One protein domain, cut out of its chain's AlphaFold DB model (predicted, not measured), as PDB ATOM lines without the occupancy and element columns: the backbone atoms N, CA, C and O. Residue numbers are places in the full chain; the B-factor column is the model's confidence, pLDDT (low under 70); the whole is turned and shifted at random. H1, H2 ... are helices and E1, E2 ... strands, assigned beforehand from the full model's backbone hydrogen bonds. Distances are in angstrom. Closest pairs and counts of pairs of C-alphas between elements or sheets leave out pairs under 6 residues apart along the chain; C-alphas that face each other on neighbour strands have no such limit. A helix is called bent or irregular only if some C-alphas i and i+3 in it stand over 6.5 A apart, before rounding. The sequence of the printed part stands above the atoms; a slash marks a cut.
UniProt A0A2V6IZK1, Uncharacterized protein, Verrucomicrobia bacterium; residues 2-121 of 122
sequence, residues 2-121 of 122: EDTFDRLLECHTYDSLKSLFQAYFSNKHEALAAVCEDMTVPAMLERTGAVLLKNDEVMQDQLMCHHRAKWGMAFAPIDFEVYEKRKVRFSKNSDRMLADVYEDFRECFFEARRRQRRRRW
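What this domain is: This is residues 2 to 121 of the 122 residues of an uncharacterized protein of Verrucomicrobia bacterium (UniProt A0A2V6IZK1). A small three-stranded sheet has H2 lying along one face, while the long helix H5 stands up from that same face and runs away from the sheet past H2. The short helices H1, H3 and H4 gather round H2 and H5, and the loop of residues 48 to 62 lies at the end of the long axis opposite to the last residues of H5. The printed part has 120 residues, with five named helices and three named strands in the order H1 H2 H3 H4 E1 E2 E3 H5; the sheet is antiparallel, in the order E1, E2, E3, and the class is mixed, helices and strands. The whole is compact, with a radius of gyration of the C-alphas of 15.0 A, yet elongated in outline, spanning 56 by 32 by 20 A.

How they stand to each other: H1, residues 2 to 9, and H2, residues 12 to 24, touch only at the corner by their tight link, with the C-alphas of Leu 9 and Lys 18 closest at 5.8 A. H3, residues 28 to 36, is close to H2 but not clearly touching, the C-alphas of Phe 21 and Ala 31 being closest at 6.3 A. H4, residues 41 to 47, is apart from H1. E1, residues 63 to 69, E2, residues 78 to 83, and E3, residues 87 to 90, form a meander, each strand the antiparallel neighbour of the one before. E1 and E2 form a hairpin, with N 67 and O 80 within hydrogen-bond range at 2.9 A; E2 and E3 form another, with N 83 and O 87 at 2.8 A. H2 is on the sheet at a height of 9.2 A, over E1 and E2, along the strands, with its line at 16 degrees to E1 on the local plane. H5, residues 94 to 119, is on the same face and stands up from the sheet, rising 67 degrees; together they make two layers, helices on one face of a sheet. H5 touches H2 about perpendicular at 75 degrees, with the C-alphas of Tyr 14 and Val 101 closest at 6.9 A. Residues 105 to 113 of H5 touch H1, opposite ways at a steep tilt of 41 degrees, with the C-alphas of Phe 5 and Phe 109 closest at 6.7 A. H4 and H5 only just touch, with 3 pairs of C-alphas within 8 A, the closest being Val 41 and Ala 99 at 5.7 A. Every O i to N i+4 pair is within hydrogen-bond range in H1, H3, H4 and H5, and 7 of 9 are in H2.

Where its parts are: H1 begins at C-alpha 2, (10.956, -9.207, -31.935). H2 is 19.3 A long and irregular, with C-alphas 13 and 16 7.8 A apart. E1 is 17.5 A long and E2 16.8 A. H5 is 37.2 A long and ends at C-alpha 119, (7.941, -17.019, -47.257).

The domain as a whole: The C-alphas of Val 58 and Trp 121 are the two farthest apart, at 56.3 A. The printed part has no cut, and H4 to E1 is a long link of 15 residues. The mean pLDDT of the printed part is 86.3; residues 73 to 75 and 120 to 121 are under 70.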
ATOM      1  N   GLU A   2      11.426 -10.384 -32.665       78.88
ATOM      2  CA  GLU A   2      10.956  -9.207 -31.935       78.88
ATOM      3  C   GLU A   2       9.846  -8.445 -32.667       78.88
ATOM      4  O   GLU A   2       8.796  -8.257 -32.078       78.88
ATOM      5  N   ASP A   3       9.975  -8.171 -33.972       84.38
ATOM      6  CA  ASP A   3       8.907  -7.465 -34.713       84.38
ATOM      7  C   ASP A   3       7.548  -8.183 -34.681       84.38
ATOM      8  O   ASP A   3       6.494  -7.556 -34.667       84.38
ATOM      9  N   THR A   4       7.553  -9.521 -34.679       87.06
ATOM     10  CA  THR A   4       6.325 -10.328 -34.587       87.06
ATOM     11  C   THR A   4       5.731 -10.262 -33.184       87.06
ATOM     12  O   THR A   4       4.514 -10.244 -33.040       87.06
ATOM     13  N   PHE A   5       6.589 -10.245 -32.165       89.38
ATOM     14  CA  PHE A   5       6.192 -10.125 -30.768       89.38
ATOM     15  C   PHE A   5       5.566  -8.753 -30.499       89.38
ATOM     16  O   PHE A   5       4.442  -8.688 -30.008       89.38
ATOM     17  N   ASP A   6       6.246  -7.684 -30.918       89.69
ATOM     18  CA  ASP A   6       5.796  -6.302 -30.751       89.69
ATOM     19  C   ASP A   6       4.468  -6.074 -31.489       89.69
ATOM     20  O   ASP A   6       3.489  -5.636 -30.890       89.69
ATOM     21  N   ARG A   7       4.380  -6.500 -32.755       89.50
ATOM     22  CA  ARG A   7       3.151  -6.370 -33.550       89.50
ATOM     23  C   ARG A   7       1.962  -7.126 -32.957       89.50
ATOM     24  O   ARG A   7       0.837  -6.656 -33.076       89.50
ATOM     25  N   LEU A   8       2.180  -8.309 -32.379       90.19
ATOM     26  CA  LEU A   8       1.094  -9.031 -31.719       90.19
ATOM     27  C   LEU A   8       0.683  -8.313 -30.435       90.19
ATOM     28  O   LEU A   8      -0.503  -8.100 -30.248       90.19
ATOM     29  N   LEU A   9       1.619  -7.863 -29.599       91.06
ATOM     30  CA  LEU A   9       1.288  -7.118 -28.376       91.06
ATOM     31  C   LEU A   9       0.593  -5.772 -28.621       91.06
ATOM     32  O   LEU A   9      -0.033  -5.242 -27.708       91.06
ATOM     33  N   GLU A  10       0.694  -5.205 -29.821       90.62
ATOM     34  CA  GLU A  10      -0.075  -4.022 -30.225       90.62
ATOM     35  C   GLU A  10      -1.548  -4.323 -30.541       90.62
ATOM     36  O   GLU A  10      -2.358  -3.398 -30.612       90.62
ATOM     37  N   CYS A  11      -1.929  -5.591 -30.716       86.75
ATOM     38  CA  CYS A  11      -3.328  -5.959 -30.873       86.75
ATOM     39  C   CYS A  11      -4.069  -5.787 -29.543       86.75
ATOM     40  O   CYS A  11      -3.699  -6.401 -28.544       86.75
ATOM     41  N   HIS A  12      -5.199  -5.073 -29.571       84.44
ATOM     42  CA  HIS A  12      -6.061  -4.863 -28.400       84.44
ATOM     43  C   HIS A  12      -6.449  -6.150 -27.658       84.44
ATOM     44  O   HIS A  12      -6.627  -6.149 -26.443       84.44
ATOM     45  N   THR A  13      -6.543  -7.272 -28.378       86.12
ATOM     46  CA  THR A  13      -6.783  -8.606 -27.809       86.12
ATOM     47  C   THR A  13      -5.782  -8.977 -26.707       86.12
ATOM     48  O   THR A  13      -6.146  -9.697 -25.780       86.12
ATOM     49  N   TYR A  14      -4.545  -8.478 -26.788       90.81
ATOM     50  CA  TYR A  14      -3.438  -8.815 -25.894       90.81
ATOM     51  C   TYR A  14      -3.007  -7.641 -24.998       90.81
ATOM     52  O   TYR A  14      -1.932  -7.694 -24.397       90.81
ATOM     53  N   ASP A  15      -3.841  -6.604 -24.847       89.94
ATOM     54  CA  ASP A  15      -3.550  -5.440 -23.989       89.94
ATOM     55  C   ASP A  15      -3.275  -5.843 -22.525       89.94
ATOM     56  O   ASP A  15      -2.455  -5.222 -21.835       89.94
ATOM     57  N   SER A  16      -3.917  -6.917 -22.056       90.06
ATOM     58  CA  SER A  16      -3.686  -7.505 -20.732       90.06
ATOM     59  C   SER A  16      -2.284  -8.093 -20.599       90.06
ATOM     60  O   SER A  16      -1.599  -7.814 -19.616       90.06
ATOM     61  N   LEU A  17      -1.812  -8.827 -21.611       91.38
ATOM     62  CA  LEU A  17      -0.447  -9.355 -21.655       91.38
ATOM     63  C   LEU A  17       0.583  -8.241 -21.781       91.38
ATOM     64  O   LEU A  17       1.606  -8.287 -21.109       91.38
ATOM     65  N   LYS A  18       0.304  -7.216 -22.589       91.62
ATOM     66  CA  LYS A  18       1.175  -6.042 -22.707       91.62
ATOM     67  C   LYS A  18       1.370  -5.368 -21.349       91.62
ATOM     68  O   LYS A  18       2.505  -5.118 -20.949       91.62
ATOM     69  N   SER A  19       0.274  -5.137 -20.628       90.38
ATOM     70  CA  SER A  19       0.302  -4.530 -19.292       90.38
ATOM     71  C   SER A  19       1.018  -5.426 -18.277       90.38
ATOM     72  O   SER A  19       1.801  -4.937 -17.466       90.38
ATOM     73  N   LEU A  20       0.805  -6.744 -18.354       89.88
ATOM     74  CA  LEU A  20       1.499  -7.720 -17.516       89.88
ATOM     75  C   LEU A  20       3.010  -7.709 -17.782       89.88
ATOM     76  O   LEU A  20       3.805  -7.593 -16.855       89.88
ATOM     77  N   PHE A  21       3.428  -7.793 -19.044       91.12
ATOM     78  CA  PHE A  21       4.844  -7.861 -19.389       91.12
ATOM     79  C   PHE A  21       5.594  -6.593 -18.997       91.12
ATOM     80  O   PHE A  21       6.702  -6.691 -18.481       91.12
ATOM     81  N   GLN A  22       4.974  -5.423 -19.162       89.19
ATOM     82  CA  GLN A  22       5.538  -4.156 -18.697       89.19
ATOM     83  C   GLN A  22       5.711  -4.102 -17.175       89.19
ATOM     84  O   GLN A  22       6.625  -3.440 -16.690       89.19
ATOM     85  N   ALA A  23       4.851  -4.788 -16.421       87.94
ATOM     86  CA  ALA A  23       4.916  -4.798 -14.965       87.94
ATOM     87  C   ALA A  23       5.959  -5.785 -14.408       87.94
ATOM     88  O   ALA A  23       6.543  -5.524 -13.356       87.94
ATOM     89  N   TYR A  24       6.194  -6.912 -15.092       86.25
ATOM     90  CA  TYR A  24       6.996  -8.025 -14.560       86.25
ATOM     91  C   TYR A  24       8.363  -8.215 -15.214       86.25
ATOM     92  O   TYR A  24       9.264  -8.764 -14.575       86.25
ATOM     93  N   PHE A  25       8.553  -7.740 -16.445       87.06
ATOM     94  CA  PHE A  25       9.828  -7.845 -17.143       87.06
ATOM     95  C   PHE A  25      10.519  -6.496 -17.242       87.06
ATOM     96  O   PHE A  25       9.920  -5.488 -17.608       87.06
ATOM     97  N   SER A  26      11.820  -6.496 -16.962       82.94
ATOM     98  CA  SER A  26      12.626  -5.272 -17.012       82.94
ATOM     99  C   SER A  26      12.921  -4.856 -18.453       82.94
ATOM    100  O   SER A  26      13.232  -3.699 -18.727       82.94
ATOM    101  N   ASN A  27      12.873  -5.814 -19.383       86.31
ATOM    102  CA  ASN A  27      13.127  -5.590 -20.795       86.31
ATOM    103  C   ASN A  27      12.371  -6.596 -21.677       86.31
ATOM    104  O   ASN A  27      11.949  -7.669 -21.243       86.31
ATOM    105  N   LYS A  28      12.256  -6.244 -22.960       88.25
ATOM    106  CA  LYS A  28      11.577  -7.050 -23.981       88.25
ATOM    107  C   LYS A  28      12.193  -8.439 -24.166       88.25
ATOM    108  O   LYS A  28      11.462  -9.392 -24.417       88.25
ATOM    109  N   HIS A  29      13.516  -8.565 -24.069       88.56
ATOM    110  CA  HIS A  29      14.191  -9.839 -24.323       88.56
ATOM    111  C   HIS A  29      13.839 -10.892 -23.269       88.56
ATOM    112  O   HIS A  29      13.648 -12.049 -23.629       88.56
ATOM    113  N   GLU A  30      13.690 -10.499 -22.002       88.06
ATOM    114  CA  GLU A  30      13.233 -11.398 -20.936       88.06
ATOM    115  C   GLU A  30      11.793 -11.869 -21.165       88.06
ATOM    116  O   GLU A  30      11.521 -13.066 -21.076       88.06
ATOM    117  N   ALA A  31      10.888 -10.953 -21.532       88.75
ATOM    118  CA  ALA A  31       9.501 -11.300 -21.845       88.75
ATOM    119  C   ALA A  31       9.416 -12.258 -23.044       88.75
ATOM    120  O   ALA A  31       8.711 -13.267 -23.014       88.75
ATOM    121  N   LEU A  32      10.189 -11.978 -24.096       90.62
ATOM    122  CA  LEU A  32      10.260 -12.818 -25.287       90.62
ATOM    123  C   LEU A  32      10.864 -14.196 -24.987       90.62
ATOM    124  O   LEU A  32      10.363 -15.201 -25.489       90.62
ATOM    125  N   ALA A  33      11.917 -14.259 -24.169       89.12
ATOM    126  CA  ALA A  33      12.499 -15.523 -23.726       89.12
ATOM    127  C   ALA A  33      11.460 -16.359 -22.972       89.12
ATOM    128  O   ALA A  33      11.289 -17.535 -23.282       89.12
ATOM    129  N   ALA A  34      10.688 -15.735 -22.077       87.00
ATOM    130  CA  ALA A  34       9.647 -16.429 -21.330       87.00
ATOM    131  C   ALA A  34       8.569 -17.052 -22.230       87.00
ATOM    132  O   ALA A  34       8.204 -18.216 -22.061       87.00
ATOM    133  N   VAL A  35       8.137 -16.308 -23.248       88.88
ATOM    134  CA  VAL A  35       7.197 -16.761 -24.286       88.88
ATOM    135  C   VAL A  35       7.776 -17.911 -25.123       88.88
ATOM    136  O   VAL A  35       7.038 -18.796 -25.570       88.88
ATOM    137  N   CYS A  36       9.092 -17.915 -25.354       88.06
ATOM    138  CA  CYS A  36       9.782 -18.959 -26.110       88.06
ATOM    139  C   CYS A  36      10.041 -20.246 -25.314       88.06
ATOM    140  O   CYS A  36      10.110 -21.308 -25.928       88.06
ATOM    141  N   GLU A  37      10.178 -20.166 -23.991       87.19
ATOM    142  CA  GLU A  37      10.536 -21.287 -23.107       87.19
ATOM    143  C   GLU A  37       9.351 -22.173 -22.678       87.19
ATOM    144  O   GLU A  37       9.510 -23.065 -21.854       87.19
ATOM    145  N   ASP A  38       8.164 -21.959 -23.235       74.81
ATOM    146  CA  ASP A  38       6.957 -22.715 -22.883       74.81
ATOM    147  C   ASP A  38       6.474 -22.604 -21.436       74.81
ATOM    148  O   ASP A  38       5.747 -23.453 -20.929       74.81
ATOM    149  N   MET A  39       6.814 -21.499 -20.776       80.69
ATOM    150  CA  MET A  39       6.331 -21.235 -19.425       80.69
ATOM    151  C   MET A  39       4.862 -20.826 -19.434       80.69
ATOM    152  O   MET A  39       4.469 -19.967 -20.221       80.69
ATOM    153  N   THR A  40       4.077 -21.390 -18.515       84.31
ATOM    154  CA  THR A  40       2.714 -20.946 -18.192       84.31
ATOM    155  C   THR A  40       2.733 -19.576 -17.499       84.31
ATOM    156  O   THR A  40       3.765 -19.157 -16.972       84.31
ATOM    157  N   VAL A  41       1.594 -18.870 -17.451       85.56
ATOM    158  CA  VAL A  41       1.495 -17.571 -16.749       85.56
ATOM    159  C   VAL A  41       1.924 -17.664 -15.273       85.56
ATOM    160  O   VAL A  41       2.730 -16.830 -14.861       85.56
ATOM    161  N   PRO A  42       1.499 -18.672 -14.482       83.62
ATOM    162  CA  PRO A  42       1.989 -18.832 -13.113       83.62
ATOM    163  C   PRO A  42       3.508 -19.031 -13.034       83.62
ATOM    164  O   PRO A  42       4.167 -18.331 -12.270       83.62
ATOM    165  N   ALA A  43       4.084 -19.901 -13.872       85.44
ATOM    166  CA  ALA A  43       5.528 -20.154 -13.877       85.44
ATOM    167  C   ALA A  43       6.336 -18.902 -14.263       85.44
ATOM    168  O   ALA A  43       7.397 -18.617 -13.708       85.44
ATOM    169  N   MET A  44       5.808 -18.119 -15.202       87.19
ATOM    170  CA  MET A  44       6.380 -16.843 -15.606       87.19
ATOM    171  C   MET A  44       6.373 -15.829 -14.453       87.19
ATOM    172  O   MET A  44       7.392 -15.189 -14.195       87.19
ATOM    173  N   LEU A  45       5.257 -15.717 -13.731       86.69
ATOM    174  CA  LEU A  45       5.149 -14.859 -12.552       86.69
ATOM    175  C   LEU A  45       6.127 -15.299 -11.451       86.69
ATOM    176  O   LEU A  45       6.895 -14.471 -10.958       86.69
ATOM    177  N   GLU A  46       6.186 -16.593 -11.137       85.25
ATOM    178  CA  GLU A  46       7.123 -17.155 -10.157       85.25
ATOM    179  C   GLU A  46       8.585 -16.835 -10.495       85.25
ATOM    180  O   GLU A  46       9.338 -16.386  -9.629       85.25
ATOM    181  N   ARG A  47       8.989 -16.965 -11.767       83.81
ATOM    182  CA  ARG A  47      10.351 -16.628 -12.218       83.81
ATOM    183  C   ARG A  47      10.700 -15.158 -12.006       83.81
ATOM    184  O   ARG A  47      11.852 -14.827 -11.732       83.81
ATOM    185  N   THR A  48       9.718 -14.271 -12.127       84.06
ATOM    186  CA  THR A  48       9.907 -12.840 -11.855       84.06
ATOM    187  C   THR A  48       9.875 -12.516 -10.359       84.06
ATOM    188  O   THR A  48      10.014 -11.355  -9.985       84.06
ATOM    189  N   GLY A  49       9.737 -13.514  -9.481       85.31
ATOM    190  CA  GLY A  49       9.598 -13.309  -8.041       85.31
ATOM    191  C   GLY A  49       8.278 -12.632  -7.677       85.31
ATOM    192  O   GLY A  49       8.215 -11.920  -6.676       85.31
ATOM    193  N   ALA A  50       7.251 -12.793  -8.517       87.81
ATOM    194  CA  ALA A  50       5.944 -12.225  -8.257       87.81
ATOM    195  C   ALA A  50       5.277 -12.916  -7.066       87.81
ATOM    196  O   ALA A  50       5.417 -14.123  -6.862       87.81
ATOM    197  N   VAL A  51       4.504 -12.148  -6.304       88.69
ATOM    198  CA  VAL A  51       3.728 -12.662  -5.174       88.69
ATOM    199  C   VAL A  51       2.246 -12.573  -5.517       88.69
ATOM    200  O   VAL A  51       1.711 -11.480  -5.692       88.69
ATOM    201  N   LEU A  52       1.589 -13.728  -5.610       88.50
ATOM    202  CA  LEU A  52       0.144 -13.836  -5.820       88.50
ATOM    203  C   LEU A  52      -0.592 -13.513  -4.517       88.50
ATOM    204  O   LEU A  52      -0.518 -14.265  -3.546       88.50
ATOM    205  N   LEU A  53      -1.299 -12.387  -4.510       88.25
ATOM    206  CA  LEU A  53      -2.118 -11.938  -3.391       88.25
ATOM    207  C   LEU A  53      -3.487 -12.602  -3.410       88.25
ATOM    208  O   LEU A  53      -4.071 -12.850  -4.471       88.25
ATOM    209  N   LYS A  54      -4.051 -12.795  -2.218       85.94
ATOM    210  CA  LYS A  54      -5.457 -13.183  -2.091       85.94
ATOM    211  C   LYS A  54      -6.365 -11.954  -2.228       85.94
ATOM    212  O   LYS A  54      -5.946 -10.807  -2.039       85.94
ATOM    213  N   ASN A  55      -7.624 -12.189  -2.599       79.69
ATOM    214  CA  ASN A  55      -8.594 -11.116  -2.858       79.69
ATOM    215  C   ASN A  55      -9.024 -10.351  -1.593       79.69
ATOM    216  O   ASN A  55      -9.455  -9.210  -1.689       79.69
ATOM    217  N   ASP A  56      -8.904 -10.968  -0.422       80.56
ATOM    218  CA  ASP A  56      -9.262 -10.430   0.895       80.56
ATOM    219  C   ASP A  56      -8.111  -9.689   1.595       80.56
ATOM    220  O   ASP A  56      -8.288  -9.102   2.662       80.56
ATOM    221  N   GLU A  57      -6.922  -9.697   1.001       82.50
ATOM    222  CA  GLU A  57      -5.719  -9.159   1.617       82.50
ATOM    223  C   GLU A  57      -5.692  -7.621   1.518       82.50
ATOM    224  O   GLU A  57      -5.812  -7.047   0.437       82.50
ATOM    225  N   VAL A  58      -5.532  -6.901   2.627       75.88
ATOM    226  CA  VAL A  58      -5.459  -5.428   2.585       75.88
ATOM    227  C   VAL A  58      -4.045  -5.008   2.183       75.88
ATOM    228  O   VAL A  58      -3.089  -5.309   2.895       75.88
ATOM    229  N   MET A  59      -3.902  -4.312   1.051       79.56
ATOM    230  CA  MET A  59      -2.597  -3.829   0.583       79.56
ATOM    231  C   MET A  59      -2.319  -2.407   1.057       79.56
ATOM    232  O   MET A  59      -3.136  -1.509   0.876       79.56
ATOM    233  N   GLN A  60      -1.138  -2.225   1.647       81.12
ATOM    234  CA  GLN A  60      -0.579  -0.915   1.999       81.12
ATOM    235  C   GLN A  60       0.504  -0.453   1.012       81.12
ATOM    236  O   GLN A  60       0.885   0.714   1.038       81.12
ATOM    237  N   ASP A  61       1.014  -1.356   0.167       86.62
ATOM    238  CA  ASP A  61       1.996  -1.024  -0.867       86.62
ATOM    239  C   ASP A  61       1.346  -0.191  -1.992       86.62
ATOM    240  O   ASP A  61       0.141  -0.293  -2.242       86.62
ATOM    241  N   GLN A  62       2.142   0.624  -2.691       88.94
ATOM    242  CA  GLN A  62       1.637   1.479  -3.768       88.94
ATOM    243  C   GLN A  62       1.132   0.641  -4.958       88.94
ATOM    244  O   GLN A  62       1.796  -0.292  -5.413       88.94
ATOM    245  N   LEU A  63      -0.046   0.997  -5.481       90.62
ATOM    246  CA  LEU A  63      -0.585   0.445  -6.723       90.62
ATOM    247  C   LEU A  63       0.211   0.998  -7.913       90.62
ATOM    248  O   LEU A  63       0.225   2.206  -8.144       90.62
ATOM    249  N   MET A  64       0.854   0.109  -8.667       89.38
ATOM    250  CA  MET A  64       1.704   0.457  -9.811       89.38
ATOM    251  C   MET A  64       0.955   0.348 -11.137       89.38
ATOM    252  O   MET A  64       1.187   1.135 -12.052       89.38
ATOM    253  N   CYS A  65       0.061  -0.632 -11.255       89.19
ATOM    254  CA  CYS A  65      -0.730  -0.859 -12.455       89.19
ATOM    255  C   CYS A  65      -2.095  -1.428 -12.074       89.19
ATOM    256  O   CYS A  65      -2.186  -2.361 -11.281       89.19
ATOM    257  N   HIS A  66      -3.153  -0.892 -12.674       91.69
ATOM    258  CA  HIS A  66      -4.464  -1.524 -12.690       91.69
ATOM    259  C   HIS A  66      -4.852  -1.753 -14.140       91.69
ATOM    260  O   HIS A  66      -4.853  -0.818 -14.942       91.69
ATOM    261  N   HIS A  67      -5.153  -3.001 -14.478       91.12
ATOM    262  CA  HIS A  67      -5.551  -3.373 -15.818       91.12
ATOM    263  C   HIS A  67      -6.935  -4.001 -15.801       91.12
ATOM    264  O   HIS A  67      -7.194  -4.944 -15.056       91.12
ATOM    265  N   ARG A  68      -7.800  -3.516 -16.693       90.94
ATOM    266  CA  ARG A  68      -9.125  -4.078 -16.914       90.94
ATOM    267  C   ARG A  68      -9.468  -4.064 -18.397       90.94
ATOM    268  O   ARG A  68      -9.747  -3.003 -18.953       90.94
ATOM    269  N   ALA A  69      -9.511  -5.236 -19.020       86.50
ATOM    270  CA  ALA A  69      -9.862  -5.381 -20.431       86.50
ATOM    271  C   ALA A  69     -10.845  -6.526 -20.660       86.50
ATOM    272  O   ALA A  69     -10.900  -7.501 -19.914       86.50
ATOM    273  N   LYS A  70     -11.651  -6.405 -21.716       83.81
ATOM    274  CA  LYS A  70     -12.495  -7.503 -22.190       83.81
ATOM    275  C   LYS A  70     -11.698  -8.346 -23.174       83.81
ATOM    276  O   LYS A  70     -10.983  -7.794 -24.003       83.81
ATOM    277  N   TRP A  71     -11.889  -9.658 -23.124       79.25
ATOM    278  CA  TRP A  71     -11.325 -10.577 -24.102       79.25
ATOM    279  C   TRP A  71     -12.427 -11.461 -24.692       79.25
ATOM    280  O   TRP A  71     -13.199 -12.081 -23.960       79.25
ATOM    281  N   GLY A  72     -12.532 -11.477 -26.024       72.94
ATOM    282  CA  GLY A  72     -13.565 -12.219 -26.752       72.94
ATOM    283  C   GLY A  72     -15.004 -11.853 -26.351       72.94
ATOM    284  O   GLY A  72     -15.305 -10.719 -25.983       72.94
ATOM    285  N   MET A  73     -15.901 -12.843 -26.415       67.00
ATOM    286  CA  MET A  73     -17.298 -12.744 -25.953       67.00
ATOM    287  C   MET A  73     -17.443 -12.989 -24.440       67.00
ATOM    288  O   MET A  73     -18.539 -13.280 -23.961       67.00
ATOM    289  N   ALA A  74     -16.347 -12.939 -23.673       65.31
ATOM    290  CA  ALA A  74     -16.397 -13.268 -22.258       65.31
ATOM    291  C   ALA A  74     -17.329 -12.313 -21.497       65.31
ATOM    292  O   ALA A  74     -17.251 -11.087 -21.613       65.31
ATOM    293  N   PHE A  75     -18.198 -12.892 -20.667       65.75
ATOM    294  CA  PHE A  75     -19.129 -12.140 -19.824       65.75
ATOM    295  C   PHE A  75     -18.422 -11.357 -18.702       65.75
ATOM    296  O   PHE A  75     -19.011 -10.437 -18.135       65.75
ATOM    297  N   ALA A  76     -17.165 -11.693 -18.386       78.25
ATOM    298  CA  ALA A  76     -16.353 -11.031 -17.370       78.25
ATOM    299  C   ALA A  76     -15.071 -10.436 -17.986       78.25
ATOM    300  O   ALA A  76     -14.474 -11.071 -18.852       78.25
ATOM    301  N   PRO A  77     -14.641  -9.231 -17.569       86.56
ATOM    302  CA  PRO A  77     -13.351  -8.682 -17.973       86.56
ATOM    303  C   PRO A  77     -12.201  -9.392 -17.246       86.56
ATOM    304  O   PRO A  77     -12.371  -9.848 -16.115       86.56
ATOM    305  N   ILE A  78     -11.032  -9.404 -17.881       90.50
ATOM    306  CA  ILE A  78      -9.751  -9.689 -17.236       90.50
ATOM    307  C   ILE A  78      -9.391  -8.454 -16.422       90.50
ATOM    308  O   ILE A  78      -9.251  -7.368 -16.985       90.50
ATOM    309  N   ASP A  79      -9.288  -8.620 -15.111       92.31
ATOM    310  CA  ASP A  79      -9.087  -7.535 -14.158       92.31
ATOM    311  C   ASP A  79      -8.017  -7.935 -13.136       92.31
ATOM    312  O   ASP A  79      -8.150  -8.944 -12.430       92.31
ATOM    313  N   PHE A  80      -6.927  -7.173 -13.106       92.69
ATOM    314  CA  PHE A  80      -5.818  -7.410 -12.197       92.69
ATOM    315  C   PHE A  80      -5.108  -6.125 -11.789       92.69
ATOM    316  O   PHE A  80      -5.054  -5.136 -12.521       92.69
ATOM    317  N   GLU A  81      -4.508  -6.184 -10.611       93.56
ATOM    318  CA  GLU A  81      -3.749  -5.104 -10.000       93.56
ATOM    319  C   GLU A  81      -2.315  -5.576  -9.765       93.56
ATOM    320  O   GLU A  81      -2.089  -6.695  -9.301       93.56
ATOM    321  N   VAL A  82      -1.346  -4.720 -10.072       91.69
ATOM    322  CA  VAL A  82       0.063  -4.918  -9.738       91.69
ATOM    323  C   VAL A  82       0.494  -3.819  -8.786       91.69
ATOM    324  O   VAL A  82       0.344  -2.633  -9.076       91.69
ATOM    325  N   TYR A  83       1.056  -4.226  -7.661       91.81
ATOM    326  CA  TYR A  83       1.560  -3.352  -6.615       91.81
ATOM    327  C   TYR A  83       3.092  -3.378  -6.587       91.81
ATOM    328  O   TYR A  83       3.738  -4.205  -7.244       91.81
ATOM    329  N   GLU A  84       3.686  -2.481  -5.800       88.31
ATOM    330  CA  GLU A  84       5.119  -2.522  -5.512       88.31
ATOM    331  C   GLU A  84       5.578  -3.912  -5.044       88.31
ATOM    332  O   GLU A  84       4.811  -4.727  -4.526       88.31
ATOM    333  N   LYS A  85       6.877  -4.181  -5.231       86.62
ATOM    334  CA  LYS A  85       7.510  -5.473  -4.910       86.62
ATOM    335  C   LYS A  85       6.903  -6.652  -5.688       86.62
ATOM    336  O   LYS A  85       6.947  -7.780  -5.210       86.62
ATOM    337  N   ARG A  86       6.386  -6.394  -6.900       85.56
ATOM    338  CA  ARG A  86       5.896  -7.417  -7.846       85.56
ATOM    339  C   ARG A  86       4.729  -8.240  -7.286       85.56
ATOM    340  O   ARG A  86       4.600  -9.430  -7.563       85.56
ATOM    341  N   LYS A  87       3.878  -7.619  -6.472       90.44
ATOM    342  CA  LYS A  87       2.672  -8.266  -5.951       90.44
ATOM    343  C   LYS A  87       1.540  -8.142  -6.965       90.44
ATOM    344  O   LYS A  87       1.274  -7.040  -7.437       90.44
ATOM    345  N   VAL A  88       0.855  -9.241  -7.264       91.56
ATOM    346  CA  VAL A  88      -0.287  -9.267  -8.186       91.56
ATOM    347  C   VAL A  88      -1.553  -9.690  -7.473       91.56
ATOM    348  O   VAL A  88      -1.535 -10.627  -6.678       91.56
ATOM    349  N   ARG A  89      -2.672  -9.060  -7.812       92.44
ATOM    350  CA  ARG A  89      -4.003  -9.540  -7.452       92.44
ATOM    351  C   ARG A  89      -4.830  -9.746  -8.705       92.44
ATOM    352  O   ARG A  89      -4.975  -8.826  -9.502       92.44
ATOM    353  N   PHE A  90      -5.417 -10.930  -8.829       91.50
ATOM    354  CA  PHE A  90      -6.374 -11.248  -9.880       91.50
ATOM    355  C   PHE A  90      -7.796 -11.235  -9.331       91.50
ATOM    356  O   PHE A  90      -8.119 -11.938  -8.372       91.50
ATOM    357  N   SER A  91      -8.672 -10.477  -9.982       90.56
ATOM    358  CA  SER A  91     -10.088 -10.457  -9.636       90.56
ATOM    359  C   SER A  91     -10.794 -11.687 -10.202       90.56
ATOM    360  O   SER A  91     -10.760 -11.929 -11.409       90.56
ATOM    361  N   LYS A  92     -11.536 -12.422  -9.364       87.56
ATOM    362  CA  LYS A  92     -12.350 -13.582  -9.787       87.56
ATOM    363  C   LYS A  92     -11.513 -14.596 -10.592       87.56
ATOM    364  O   LYS A  92     -10.501 -15.051 -10.089       87.56
ATOM    365  N   ASN A  93     -11.924 -14.918 -11.821       87.12
ATOM    366  CA  ASN A  93     -11.279 -15.903 -12.698       87.12
ATOM    367  C   ASN A  93     -10.285 -15.253 -13.683       87.12
ATOM    368  O   ASN A  93     -10.017 -15.813 -14.748       87.12
ATOM    369  N   SER A  94      -9.815 -14.033 -13.396       89.88
ATOM    370  CA  SER A  94      -8.968 -13.272 -14.326       89.88
ATOM    371  C   SER A  94      -7.606 -13.919 -14.549       89.88
ATOM    372  O   SER A  94      -7.045 -13.755 -15.624       89.88
ATOM    373  N   ASP A  95      -7.091 -14.669 -13.575       89.69
ATOM    374  CA  ASP A  95      -5.861 -15.456 -13.687       89.69
ATOM    375  C   ASP A  95      -5.982 -16.535 -14.773       89.69
ATOM    376  O   ASP A  95      -5.135 -16.633 -15.661       89.69
ATOM    377  N   ARG A  96      -7.085 -17.292 -14.754       89.19
ATOM    378  CA  ARG A  96      -7.376 -18.321 -15.751       89.19
ATOM    379  C   ARG A  96      -7.612 -17.709 -17.124       89.19
ATOM    380  O   ARG A  96      -7.047 -18.176 -18.101       89.19
ATOM    381  N   MET A  97      -8.401 -16.638 -17.195       90.00
ATOM    382  CA  MET A  97      -8.635 -15.953 -18.466       90.00
ATOM    383  C   MET A  97      -7.340 -15.378 -19.048       90.00
ATOM    384  O   MET A  97      -7.135 -15.435 -20.252       90.00
ATOM    385  N   LEU A  98      -6.451 -14.842 -18.210       90.69
ATOM    386  CA  LEU A  98      -5.145 -14.362 -18.652       90.69
ATOM    387  C   LEU A  98      -4.268 -15.507 -19.180       90.69
ATOM    388  O   LEU A  98      -3.542 -15.300 -20.149       90.69
ATOM    389  N   ALA A  99      -4.349 -16.697 -18.578       90.31
ATOM    390  CA  ALA A  99      -3.685 -17.890 -19.098       90.31
ATOM    391  C   ALA A  99      -4.215 -18.272 -20.491       90.31
ATOM    392  O   ALA A  99      -3.403 -18.468 -21.389       90.31
ATOM    393  N   ASP A 100      -5.534 -18.255 -20.701       90.50
ATOM    394  CA  ASP A 100      -6.141 -18.529 -22.014       90.50
ATOM    395  C   ASP A 100      -5.676 -17.505 -23.077       90.50
ATOM    396  O   ASP A 100      -5.296 -17.871 -24.189       90.50
ATOM    397  N   VAL A 101      -5.636 -16.209 -22.726       91.50
ATOM    398  CA  VAL A 101      -5.112 -15.148 -23.611       91.50
ATOM    399  C   VAL A 101      -3.643 -15.382 -23.950       91.50
ATOM    400  O   VAL A 101      -3.212 -15.152 -25.081       91.50
ATOM    401  N   TYR A 102      -2.853 -15.799 -22.964       92.31
ATOM    402  CA  TYR A 102      -1.435 -16.072 -23.141       92.31
ATOM    403  C   TYR A 102      -1.184 -17.290 -24.036       92.31
ATOM    404  O   TYR A 102      -0.281 -17.245 -24.871       92.31
ATOM    405  N   GLU A 103      -1.983 -18.349 -23.913       91.12
ATOM    406  CA  GLU A 103      -1.924 -19.504 -24.811       91.12
ATOM    407  C   GLU A 103      -2.246 -19.103 -26.257       91.12
ATOM    408  O   GLU A 103      -1.428 -19.346 -27.148       91.12
ATOM    409  N   ASP A 104      -3.350 -18.378 -26.481       92.06
ATOM    410  CA  ASP A 104      -3.731 -17.866 -27.807       92.06
ATOM    411  C   ASP A 104      -2.642 -16.962 -28.416       92.06
ATOM    412  O   ASP A 104      -2.254 -17.117 -29.580       92.06
ATOM    413  N   PHE A 105      -2.068 -16.061 -27.610       92.81
ATOM    414  CA  PHE A 105      -0.945 -15.220 -28.026       92.81
ATOM    415  C   PHE A 105       0.246 -16.058 -28.497       92.81
ATOM    416  O   PHE A 105       0.865 -15.757 -29.525       92.81
ATOM    417  N   ARG A 106       0.584 -17.116 -27.755       92.25
ATOM    418  CA  ARG A 106       1.726 -17.979 -28.067       92.25
ATOM    419  C   ARG A 106       1.504 -18.776 -29.333       92.25
ATOM    420  O   ARG A 106       2.403 -18.806 -30.179       92.25
ATOM    421  N   GLU A 107       0.325 -19.357 -29.507       91.56
ATOM    422  CA  GLU A 107      -0.044 -20.030 -30.750       91.56
ATOM    423  C   GLU A 107       0.091 -19.074 -31.941       91.56
ATOM    424  O   GLU A 107       0.858 -19.348 -32.872       91.56
ATOM    425  N   CYS A 108      -0.530 -17.892 -31.859       92.06
ATOM    426  CA  CYS A 108      -0.447 -16.862 -32.894       92.06
ATOM    427  C   CYS A 108       1.001 -16.454 -33.204       92.06
ATOM    428  O   CYS A 108       1.392 -16.338 -34.374       92.06
ATOM    429  N   PHE A 109       1.831 -16.279 -32.174       92.25
ATOM    430  CA  PHE A 109       3.241 -15.922 -32.311       92.25
ATOM    431  C   PHE A 109       4.042 -16.986 -33.073       92.25
ATOM    432  O   PHE A 109       4.762 -16.672 -34.034       92.25
ATOM    433  N   PHE A 110       3.904 -18.260 -32.700       90.88
ATOM    434  CA  PHE A 110       4.622 -19.346 -33.365       90.88
ATOM    435  C   PHE A 110       4.091 -19.637 -34.768       90.88
ATOM    436  O   PHE A 110       4.881 -19.950 -35.669       90.88
ATOM    437  N   GLU A 111       2.791 -19.475 -35.005       90.62
ATOM    438  CA  GLU A 111       2.230 -19.572 -36.345       90.62
ATOM    439  C   GLU A 111       2.749 -18.467 -37.270       90.62
ATOM    440  O   GLU A 111       3.194 -18.748 -38.390       90.62
ATOM    441  N   ALA A 112       2.730 -17.209 -36.818       88.06
ATOM    442  CA  ALA A 112       3.249 -16.076 -37.579       88.06
ATOM    443  C   ALA A 112       4.729 -16.286 -37.932       88.06
ATOM    444  O   ALA A 112       5.145 -16.083 -39.079       88.06
ATOM    445  N   ARG A 113       5.517 -16.810 -36.985       83.00
ATOM    446  CA  ARG A 113       6.912 -17.206 -37.211       83.00
ATOM    447  C   ARG A 113       7.040 -18.325 -38.250       83.00
ATOM    448  O   ARG A 113       7.925 -18.265 -39.107       83.00
ATOM    449  N   ARG A 114       6.180 -19.347 -38.203       86.00
ATOM    450  CA  ARG A 114       6.169 -20.443 -39.186       86.00
ATOM    451  C   ARG A 114       5.862 -19.917 -40.592       86.00
ATOM    452  O   ARG A 114       6.544 -20.306 -41.538       86.00
ATOM    453  N   ARG A 115       4.902 -18.993 -40.727       84.69
ATOM    454  CA  ARG A 115       4.560 -18.329 -42.000       84.69
ATOM    455  C   ARG A 115       5.722 -17.489 -42.544       84.69
ATOM    456  O   ARG A 115       6.028 -17.591 -43.727       84.69
ATOM    457  N   GLN A 116       6.412 -16.724 -41.694       81.06
ATOM    458  CA  GLN A 116       7.600 -15.951 -42.093       81.06
ATOM    459  C   GLN A 116       8.738 -16.838 -42.614       81.06
ATOM    460  O   GLN A 116       9.379 -16.489 -43.598       81.06
ATOM    461  N   ARG A 117       8.985 -17.993 -41.979       77.56
ATOM    462  CA  ARG A 117      10.015 -18.938 -42.438       77.56
ATOM    463  C   ARG A 117       9.699 -19.521 -43.814       77.56
ATOM    464  O   ARG A 117      10.606 -19.607 -44.628       77.56
ATOM    465  N   ARG A 118       8.434 -19.878 -44.071       78.19
ATOM    466  CA  ARG A 118       7.998 -20.400 -45.380       78.19
ATOM    467  C   ARG A 118       8.209 -19.371 -46.494       78.19
ATOM    468  O   ARG A 118       8.894 -19.673 -47.452       78.19
ATOM    469  N   ARG A 119       7.773 -18.122 -46.285       72.19
ATOM    470  CA  ARG A 119       7.941 -17.019 -47.257       72.19
ATOM    471  C   ARG A 119       9.387 -16.623 -47.562       72.19
ATOM    472  O   ARG A 119       9.613 -15.874 -48.494       72.19
ATOM    473  N   ARG A 120      10.348 -17.016 -46.723       61.66
ATOM    474  CA  ARG A 120      11.773 -16.732 -46.952       61.66
ATOM    475  C   ARG A 120      12.428 -17.788 -47.853       61.66
ATOM    476  O   ARG A 120      13.558 -17.587 -48.277       61.66
ATOM    477  N   TRP A 121      11.767 -18.932 -48.024       56.75
ATOM    478  CA  TRP A 121      12.230 -20.094 -48.790       56.75
ATOM    479  C   TRP A 121      11.475 -20.262 -50.121       56.75
ATOM    480  O   TRP A 121      11.832 -21.157 -50.884       56.75
TER     481      TRP A 121